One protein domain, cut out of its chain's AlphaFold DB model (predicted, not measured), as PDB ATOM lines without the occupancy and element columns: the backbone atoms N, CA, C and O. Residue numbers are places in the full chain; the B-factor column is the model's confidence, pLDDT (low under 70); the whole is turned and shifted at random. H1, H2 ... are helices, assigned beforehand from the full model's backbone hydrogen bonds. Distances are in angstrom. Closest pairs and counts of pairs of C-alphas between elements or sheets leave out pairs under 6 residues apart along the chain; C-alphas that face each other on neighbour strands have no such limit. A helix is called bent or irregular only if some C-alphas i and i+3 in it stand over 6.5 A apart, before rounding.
ATOM      1  N   GLN A 191     165.047 177.131 143.464       95.88
ATOM      2  CA  GLN A 191     163.859 176.916 144.292       95.88
ATOM      3  C   GLN A 191     163.011 175.775 143.729       95.88
ATOM      4  O   GLN A 191     162.577 174.914 144.489       95.88
ATOM      5  N   VAL A 192     162.843 175.737 142.405       95.69
ATOM      6  CA  VAL A 192     162.115 174.662 141.718       95.69
ATOM      7  C   VAL A 192     162.816 173.318 141.930       95.69
ATOM      8  O   VAL A 192     162.184 172.363 142.370       95.69
ATOM      9  N   GLU A 193     164.130 173.261 141.707       97.50
ATOM     10  CA  GLU A 193     164.938 172.050 141.904       97.50
ATOM     11  C   GLU A 193     164.904 171.567 143.360       97.50
ATOM     12  O   GLU A 193     164.789 170.371 143.628       97.50
ATOM     13  N   ARG A 194     164.969 172.492 144.328       97.62
ATOM     14  CA  ARG A 194     164.852 172.143 145.748       97.62
ATOM     15  C   ARG A 194     163.493 171.513 146.053       97.62
ATOM     16  O   ARG A 194     163.468 170.430 146.630       97.62
ATOM     17  N   LYS A 195     162.399 172.150 145.620       97.62
ATOM     18  CA  LYS A 195     161.035 171.633 145.814       97.62
ATOM     19  C   LYS A 195     160.878 170.240 145.193       97.62
ATOM     20  O   LYS A 195     160.302 169.356 145.820       97.62
ATOM     21  N   TYR A 196     161.436 170.023 144.000       98.25
ATOM     22  CA  TYR A 196     161.426 168.714 143.345       98.25
ATOM     23  C   TYR A 196     162.152 167.644 144.177       98.25
ATOM     24  O   TYR A 196     161.600 166.573 144.431       98.25
ATOM     25  N   ARG A 197     163.358 167.945 144.681       98.44
ATOM     26  CA  ARG A 197     164.121 167.013 145.535       98.44
ATOM     27  C   ARG A 197     163.432 166.714 146.862       98.44
ATOM     28  O   ARG A 197     163.489 165.578 147.325       98.44
ATOM     29  N   GLU A 198     162.827 167.720 147.486       98.44
ATOM     30  CA  GLU A 198     162.064 167.566 148.730       98.44
ATOM     31  C   GLU A 198     160.845 166.661 148.520       98.44
ATOM     32  O   GLU A 198     160.630 165.742 149.314       98.44
ATOM     33  N   GLY A 199     160.119 166.850 147.412       98.31
ATOM     34  CA  GLY A 199     159.026 165.969 147.002       98.31
ATOM     35  C   GLY A 199     159.497 164.527 146.836       98.31
ATOM     36  O   GLY A 199     159.007 163.642 147.531       98.31
ATOM     37  N   LEU A 200     160.531 164.302 146.021       98.50
ATOM     38  CA  LEU A 200     161.090 162.967 145.782       98.50
ATOM     39  C   LEU A 200     161.533 162.279 147.082       98.50
ATOM     40  O   LEU A 200     161.241 161.105 147.299       98.50
ATOM     41  N   ASN A 201     162.238 162.993 147.963       97.69
ATOM     42  CA  ASN A 201     162.674 162.419 149.236       97.69
ATOM     43  C   ASN A 201     161.486 162.092 150.156       97.69
ATOM     44  O   ASN A 201     161.529 161.075 150.844       97.69
ATOM     45  N   SER A 202     160.430 162.908 150.146       97.81
ATOM     46  CA  SER A 202     159.204 162.637 150.910       97.81
ATOM     47  C   SER A 202     158.501 161.374 150.409       97.81
ATOM     48  O   SER A 202     158.062 160.550 151.211       97.81
ATOM     49  N   GLU A 203     158.438 161.172 149.091       98.19
ATOM     50  CA  GLU A 203     157.872 159.951 148.509       98.19
ATOM     51  C   GLU A 203     158.712 158.712 148.816       98.19
ATOM     52  O   GLU A 203     158.158 157.655 149.117       98.19
ATOM     53  N   LEU A 204     160.039 158.846 148.807       97.31
ATOM     54  CA  LEU A 204     160.938 157.757 149.178       97.31
ATOM     55  C   LEU A 204     160.774 157.363 150.654       97.31
ATOM     56  O   LEU A 204     160.787 156.177 150.981       97.31
ATOM     57  N   GLU A 205     160.575 158.339 151.543       95.50
ATOM     58  CA  GLU A 205     160.303 158.075 152.958       95.50
ATOM     59  C   GLU A 205     158.924 157.427 153.152       95.50
ATOM     60  O   GLU A 205     158.781 156.479 153.926       95.50
ATOM     61  N   ARG A 206     157.910 157.866 152.394       96.75
ATOM     62  CA  ARG A 206     156.592 157.211 152.359       96.75
ATOM     63  C   ARG A 206     156.709 155.753 151.908       96.75
ATOM     64  O   ARG A 206     156.106 154.886 152.532       96.75
ATOM     65  N   LEU A 207     157.509 155.473 150.876       97.44
ATOM     66  CA  LEU A 207     157.768 154.108 150.409       97.44
ATOM     67  C   LEU A 207     158.461 153.268 151.488       97.44
ATOM     68  O   LEU A 207     158.024 152.156 151.780       97.44
ATOM     69  N   ARG A 208     159.487 153.816 152.147       95.12
ATOM     70  CA  ARG A 208     160.172 153.152 153.265       95.12
ATOM     71  C   ARG A 208     159.198 152.777 154.386       95.12
ATOM     72  O   ARG A 208     159.269 151.671 154.917       95.12
ATOM     73  N   LYS A 209     158.270 153.678 154.712       94.06
ATOM     74  CA  LYS A 209     157.200 153.438 155.685       94.06
ATOM     75  C   LYS A 209     156.121 152.489 155.186       94.06
ATOM     76  O   LYS A 209     155.337 152.046 156.008       94.06
ATOM     77  N   ALA A 210     156.035 152.189 153.893       95.38
ATOM     78  CA  ALA A 210     155.064 151.249 153.346       95.38
ATOM     79  C   ALA A 210     155.596 149.807 153.360       95.38
ATOM     80  O   ALA A 210     154.840 148.891 153.680       95.38
ATOM     81  N   VAL A 211     156.890 149.615 153.102       95.62
ATOM     82  CA  VAL A 211     157.528 148.297 152.953       95.62
ATOM     83  C   VAL A 211     157.827 147.645 154.319       95.62
ATOM     84  O   VAL A 211     158.577 148.215 155.124       95.62
ATOM     85  N   PRO A 212     157.277 146.452 154.617       91.25
ATOM     86  CA  PRO A 212     157.642 145.678 155.804       91.25
ATOM     87  C   PRO A 212     159.150 145.393 155.861       91.25
ATOM     88  O   PRO A 212     159.807 145.229 154.841       91.25
ATOM     89  N   GLY A 213     159.735 145.389 157.060       85.12
ATOM     90  CA  GLY A 213     161.187 145.247 157.262       85.12
ATOM     91  C   GLY A 213     161.955 146.573 157.244       85.12
ATOM     92  O   GLY A 213     162.822 146.784 158.090       85.12
ATOM     93  N   LEU A 214     161.573 147.531 156.391       88.69
ATOM     94  CA  LEU A 214     162.174 148.875 156.398       88.69
ATOM     95  C   LEU A 214     161.561 149.802 157.456       88.69
ATOM     96  O   LEU A 214     162.281 150.623 158.032       88.69
ATOM     97  N   ARG A 215     160.263 149.628 157.754       83.88
ATOM     98  CA  ARG A 215     159.548 150.331 158.842       83.88
ATOM     99  C   ARG A 215     160.237 150.146 160.198       83.88
ATOM    100  O   ARG A 215     160.465 151.101 160.930       83.88
ATOM    101  N   GLN A 216     160.616 148.908 160.514       71.19
ATOM    102  CA  GLN A 216     161.168 148.543 161.824       71.19
ATOM    103  C   GLN A 216     162.536 149.181 162.092       71.19
ATOM    104  O   GLN A 216     162.869 149.442 163.243       71.19
ATOM    105  N   SER A 217     163.317 149.477 161.048       66.31
ATOM    106  CA  SER A 217     164.596 150.176 161.199       66.31
ATOM    107  C   SER A 217     164.438 151.625 161.678       66.31
ATOM    108  O   SER A 217     165.426 152.197 162.133       66.31
ATOM    109  N   ASP A 218     163.255 152.230 161.534       65.31
ATOM    110  CA  ASP A 218     162.977 153.601 161.980       65.31
ATOM    111  C   ASP A 218     162.412 153.609 163.407       65.31
ATOM    112  O   ASP A 218     162.978 154.242 164.298       65.31
ATOM    113  N   GLU A 219     161.369 152.809 163.650       63.97
ATOM    114  CA  GLU A 219     160.671 152.749 164.942       63.97
ATOM    115  C   GLU A 219     161.503 152.113 166.056       63.97
ATOM    116  O   GLU A 219     161.356 152.465 167.226       63.97
ATOM    117  N   ALA A 231     168.809 152.790 147.051       97.44
ATOM    118  CA  ALA A 231     168.772 151.566 146.256       97.44
ATOM    119  C   ALA A 231     168.146 150.398 147.030       97.44
ATOM    120  O   ALA A 231     167.342 149.666 146.468       97.44
ATOM    121  N   MET A 232     168.458 150.263 148.323       96.25
ATOM    122  CA  MET A 232     167.881 149.211 149.159       96.25
ATOM    123  C   MET A 232     166.375 149.400 149.353       96.25
ATOM    124  O   MET A 232     165.636 148.429 149.268       96.25
ATOM    125  N   ILE A 233     165.910 150.644 149.538       96.81
ATOM    126  CA  ILE A 233     164.471 150.939 149.623       96.81
ATOM    127  C   ILE A 233     163.743 150.461 148.360       96.81
ATOM    128  O   ILE A 233     162.694 149.832 148.462       96.81
ATOM    129  N   LEU A 234     164.310 150.728 147.180       98.31
ATOM    130  CA  LEU A 234     163.723 150.311 145.906       98.31
ATOM    131  C   LEU A 234     163.756 148.788 145.721       98.31
ATOM    132  O   LEU A 234     162.746 148.215 145.331       98.31
ATOM    133  N   ALA A 235     164.877 148.134 146.037       97.88
ATOM    134  CA  ALA A 235     165.005 146.680 145.927       97.88
ATOM    135  C   ALA A 235     163.992 145.951 146.825       97.88
ATOM    136  O   ALA A 235     163.213 145.139 146.337       97.88
ATOM    137  N   SER A 236     163.917 146.319 148.108       97.06
ATOM    138  CA  SER A 236     162.954 145.716 149.037       97.06
ATOM    139  C   SER A 236     161.499 146.006 148.658       97.06
ATOM    140  O   SER A 236     160.625 145.194 148.936       97.06
ATOM    141  N   ALA A 237     161.215 147.151 148.027       98.25
ATOM    142  CA  ALA A 237     159.875 147.446 147.527       98.25
ATOM    143  C   ALA A 237     159.466 146.513 146.379       98.25
ATOM    144  O   ALA A 237     158.331 146.046 146.371       98.25
ATOM    145  N   ILE A 238     160.380 146.230 145.444       98.44
ATOM    146  CA  ILE A 238     160.137 145.295 144.335       98.44
ATOM    147  C   ILE A 238     159.851 143.898 144.890       98.44
ATOM    148  O   ILE A 238     158.803 143.329 144.596       98.44
ATOM    149  N   GLU A 239     160.724 143.395 145.766       98.00
ATOM    150  CA  GLU A 239     160.552 142.082 146.403       98.00
ATOM    151  C   GLU A 239     159.221 141.980 147.160       98.00
ATOM    152  O   GLU A 239     158.540 140.954 147.109       98.00
ATOM    153  N   TYR A 240     158.824 143.052 147.851       98.19
ATOM    154  CA  TYR A 240     157.568 143.076 148.589       98.19
ATOM    155  C   TYR A 240     156.342 143.037 147.670       98.19
ATOM    156  O   TYR A 240     155.389 142.320 147.972       98.19
ATOM    157  N   ILE A 241     156.365 143.758 146.545       98.31
ATOM    158  CA  ILE A 241     155.282 143.707 145.551       98.31
ATOM    159  C   ILE A 241     155.143 142.282 145.006       98.31
ATOM    160  O   ILE A 241     154.050 141.723 145.061       98.31
ATOM    161  N   GLU A 242     156.247 141.658 144.587       98.56
ATOM    162  CA  GLU A 242     156.238 140.283 144.070       98.56
ATOM    163  C   GLU A 242     155.719 139.270 145.104       98.56
ATOM    164  O   GLU A 242     155.013 138.317 144.764       98.56
ATOM    165  N   ALA A 243     156.067 139.455 146.380       98.19
ATOM    166  CA  ALA A 243     155.584 138.601 147.459       98.19
ATOM    167  C   ALA A 243     154.064 138.720 147.648       98.19
ATOM    168  O   ALA A 243     153.381 137.697 147.708       98.19
ATOM    169  N   VAL A 244     153.541 139.950 147.694       98.31
ATOM    170  CA  VAL A 244     152.103 140.218 147.854       98.31
ATOM    171  C   VAL A 244     151.305 139.733 146.641       98.31
ATOM    172  O   VAL A 244     150.210 139.198 146.801       98.31
ATOM    173  N   GLU A 245     151.839 139.873 145.427       98.38
ATOM    174  CA  GLU A 245     151.195 139.358 144.212       98.38
ATOM    175  C   GLU A 245     151.103 137.832 144.219       98.38
ATOM    176  O   GLU A 245     150.028 137.284 143.974       98.38
ATOM    177  N   ARG A 246     152.192 137.145 144.587       98.50
ATOM    178  CA  ARG A 246     152.208 135.682 144.708       98.50
ATOM    179  C   ARG A 246     151.206 135.181 145.748       98.50
ATOM    180  O   ARG A 246     150.515 134.197 145.503       98.50
ATOM    181  N   GLU A 247     151.131 135.845 146.901       98.25
ATOM    182  CA  GLU A 247     150.169 135.506 147.954       98.25
ATOM    183  C   GLU A 247     148.726 135.722 147.484       98.25
ATOM    184  O   GLU A 247     147.890 134.832 147.633       98.25
ATOM    185  N   ARG A 248     148.439 136.865 146.850       98.31
ATOM    186  CA  ARG A 248     147.121 137.153 146.270       98.31
ATOM    187  C   ARG A 248     146.701 136.073 145.277       98.31
ATOM    188  O   ARG A 248     145.550 135.642 145.312       98.31
ATOM    189  N   ASP A 249     147.599 135.665 144.388       98.06
ATOM    190  CA  ASP A 249     147.285 134.693 143.342       98.06
ATOM    191  C   ASP A 249     147.049 133.294 143.929       98.06
ATOM    192  O   ASP A 249     146.070 132.646 143.566       98.06
ATOM    193  N   ALA A 250     147.844 132.882 144.921       98.19
ATOM    194  CA  ALA A 250     147.623 131.633 145.652       98.19
ATOM    195  C   ALA A 250     146.282 131.626 146.409       98.19
ATOM    196  O   ALA A 250     145.531 130.652 146.350       98.19
ATOM    197  N   LEU A 251     145.945 132.729 147.087       97.69
ATOM    198  CA  LEU A 251     144.666 132.866 147.790       97.69
ATOM    199  C   LEU A 251     143.479 132.869 146.821       97.69
ATOM    200  O   LEU A 251     142.430 132.306 147.135       97.69
ATOM    201  N   ARG A 252     143.624 133.482 145.640       96.88
ATOM    202  CA  ARG A 252     142.598 133.438 144.589       96.88
ATOM    203  C   ARG A 252     142.391 132.023 144.068       96.88
ATOM    204  O   ARG A 252     141.247 131.589 144.001       96.88
ATOM    205  N   GLU A 253     143.467 131.294 143.782       96.75
ATOM    206  CA  GLU A 253     143.394 129.896 143.345       96.75
ATOM    207  C   GLU A 253     142.703 129.012 144.397       96.75
ATOM    208  O   GLU A 253     141.818 128.215 144.071       96.75
ATOM    209  N   GLU A 254     143.044 129.182 145.677       95.00
ATOM    210  CA  GLU A 254     142.382 128.443 146.751       95.00
ATOM    211  C   GLU A 254     140.893 128.795 146.853       95.00
ATOM    212  O   GLU A 254     140.060 127.895 146.988       95.00
ATOM    213  N   ASN A 255     140.543 130.076 146.755       92.44
ATOM    214  CA  ASN A 255     139.154 130.518 146.822       92.44
ATOM    215  C   ASN A 255     138.342 129.982 145.632       92.44
ATOM    216  O   ASN A 255     137.260 129.439 145.821       92.44
ATOM    217  N   GLU A 256     138.898 130.005 144.419       93.19
ATOM    218  CA  GLU A 256     138.281 129.396 143.235       93.19
ATOM    219  C   GLU A 256     138.075 127.886 143.405       93.19
ATOM    220  O   GLU A 256     137.001 127.357 143.090       93.19
ATOM    221  N   ARG A 257     139.068 127.180 143.957       92.75
ATOM    222  CA  ARG A 257     138.963 125.750 144.280       92.75
ATOM    223  C   ARG A 257     137.859 125.493 145.309       92.75
ATOM    224  O   ARG A 257     137.070 124.560 145.143       92.75
ATOM    225  N   LEU A 258     137.780 126.310 146.359       91.94
ATOM    226  CA  LEU A 258     136.748 126.208 147.390       91.94
ATOM    227  C   LEU A 258     135.359 126.535 146.834       91.94
ATOM    228  O   LEU A 258     134.421 125.799 147.122       91.94
ATOM    229  N   CYS A 259     135.213 127.575 146.015       87.56
ATOM    230  CA  CYS A 259     133.961 127.918 145.343       87.56
ATOM    231  C   CYS A 259     133.505 126.808 144.391       87.56
ATOM    232  O   CYS A 259     132.331 126.445 144.409       87.56
TER     233      CYS A 259
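This is residues 191 to 219 and 231 to 259 of the 282 residues of the protein "Transcription factor bhlh protein" of Stemphylium lycopersici (UniProt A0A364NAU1). Two long helices, H1 and H3, meet near their ends as a wide, open V, and together they make the long axis. H1 runs in from one end of the model to the joint, and H3 runs on from the joint to the other end; the short helix H2 sits to one side of the joint, near the end of H1. Residues 191 to 203 of H1 and residues 242 to 259 of H3 stick out as two free arms. The printed part has 58 residues with three named helices, in the order H1, H2, H3, and no named strand; the class is all helix. The whole is extended, with a radius of gyration of the C-alphas of 16.7 A and spans of 57 by 25 by 17 A.

H1, residues 191 to 210, touches H3, residues 231 to 259, with 4 pairs of C-alphas within 8 A. The closest C-alphas of the two are those of Arg 208 and Ile 233, 6.1 A apart. H1 touches H3 with residues 204 to 208 alone, and H3 touches H1 with residues 233 to 237 alone. Their lines stand at a steep tilt of 45 degrees, they run the same way, and their centres are 26.6 A apart. H2, residues 216 to 219, touches no helix, but H1 and H2 are near each other, with 7 pairs of C-alphas within 10 A. H2 and H3 are apart. In H1 and H3 every O i to N i+4 pair is within hydrogen-bond range. H2, with four residues, is too short for such a pair, and its one O i to N i+3 pair is not within range.

H1 begins at C-alpha 191 at (163.859, 176.916, 144.292), ends at C-alpha 210 at (155.064, 151.249, 153.346), and is 28.6 A long from first to last C-alpha. A tight link of five residues leads to H2, which measures 5.3 A from C-alpha 216 to C-alpha 219. H3, the longest helix with 29 residues, measures 42.1 A from C-alpha 231 at (168.772, 151.566, 146.256) to C-alpha 259 at (133.961, 127.918, 145.343). No helix is bent or irregular.

The two C-alphas farthest apart are those of Gln 191 and Leu 258, at 57.6 A. Residues 220 to 230 are cut out and not printed, and the C-alphas of Glu 219 and Ala 231 are 20.4 A apart across the cut. The link from H2 to H3 is the link across this cut, and of the links that are printed whole there is the tight one from H1 to H2. The mean pLDDT of the printed part is 94.1, and residues 217 to 219 are under 70.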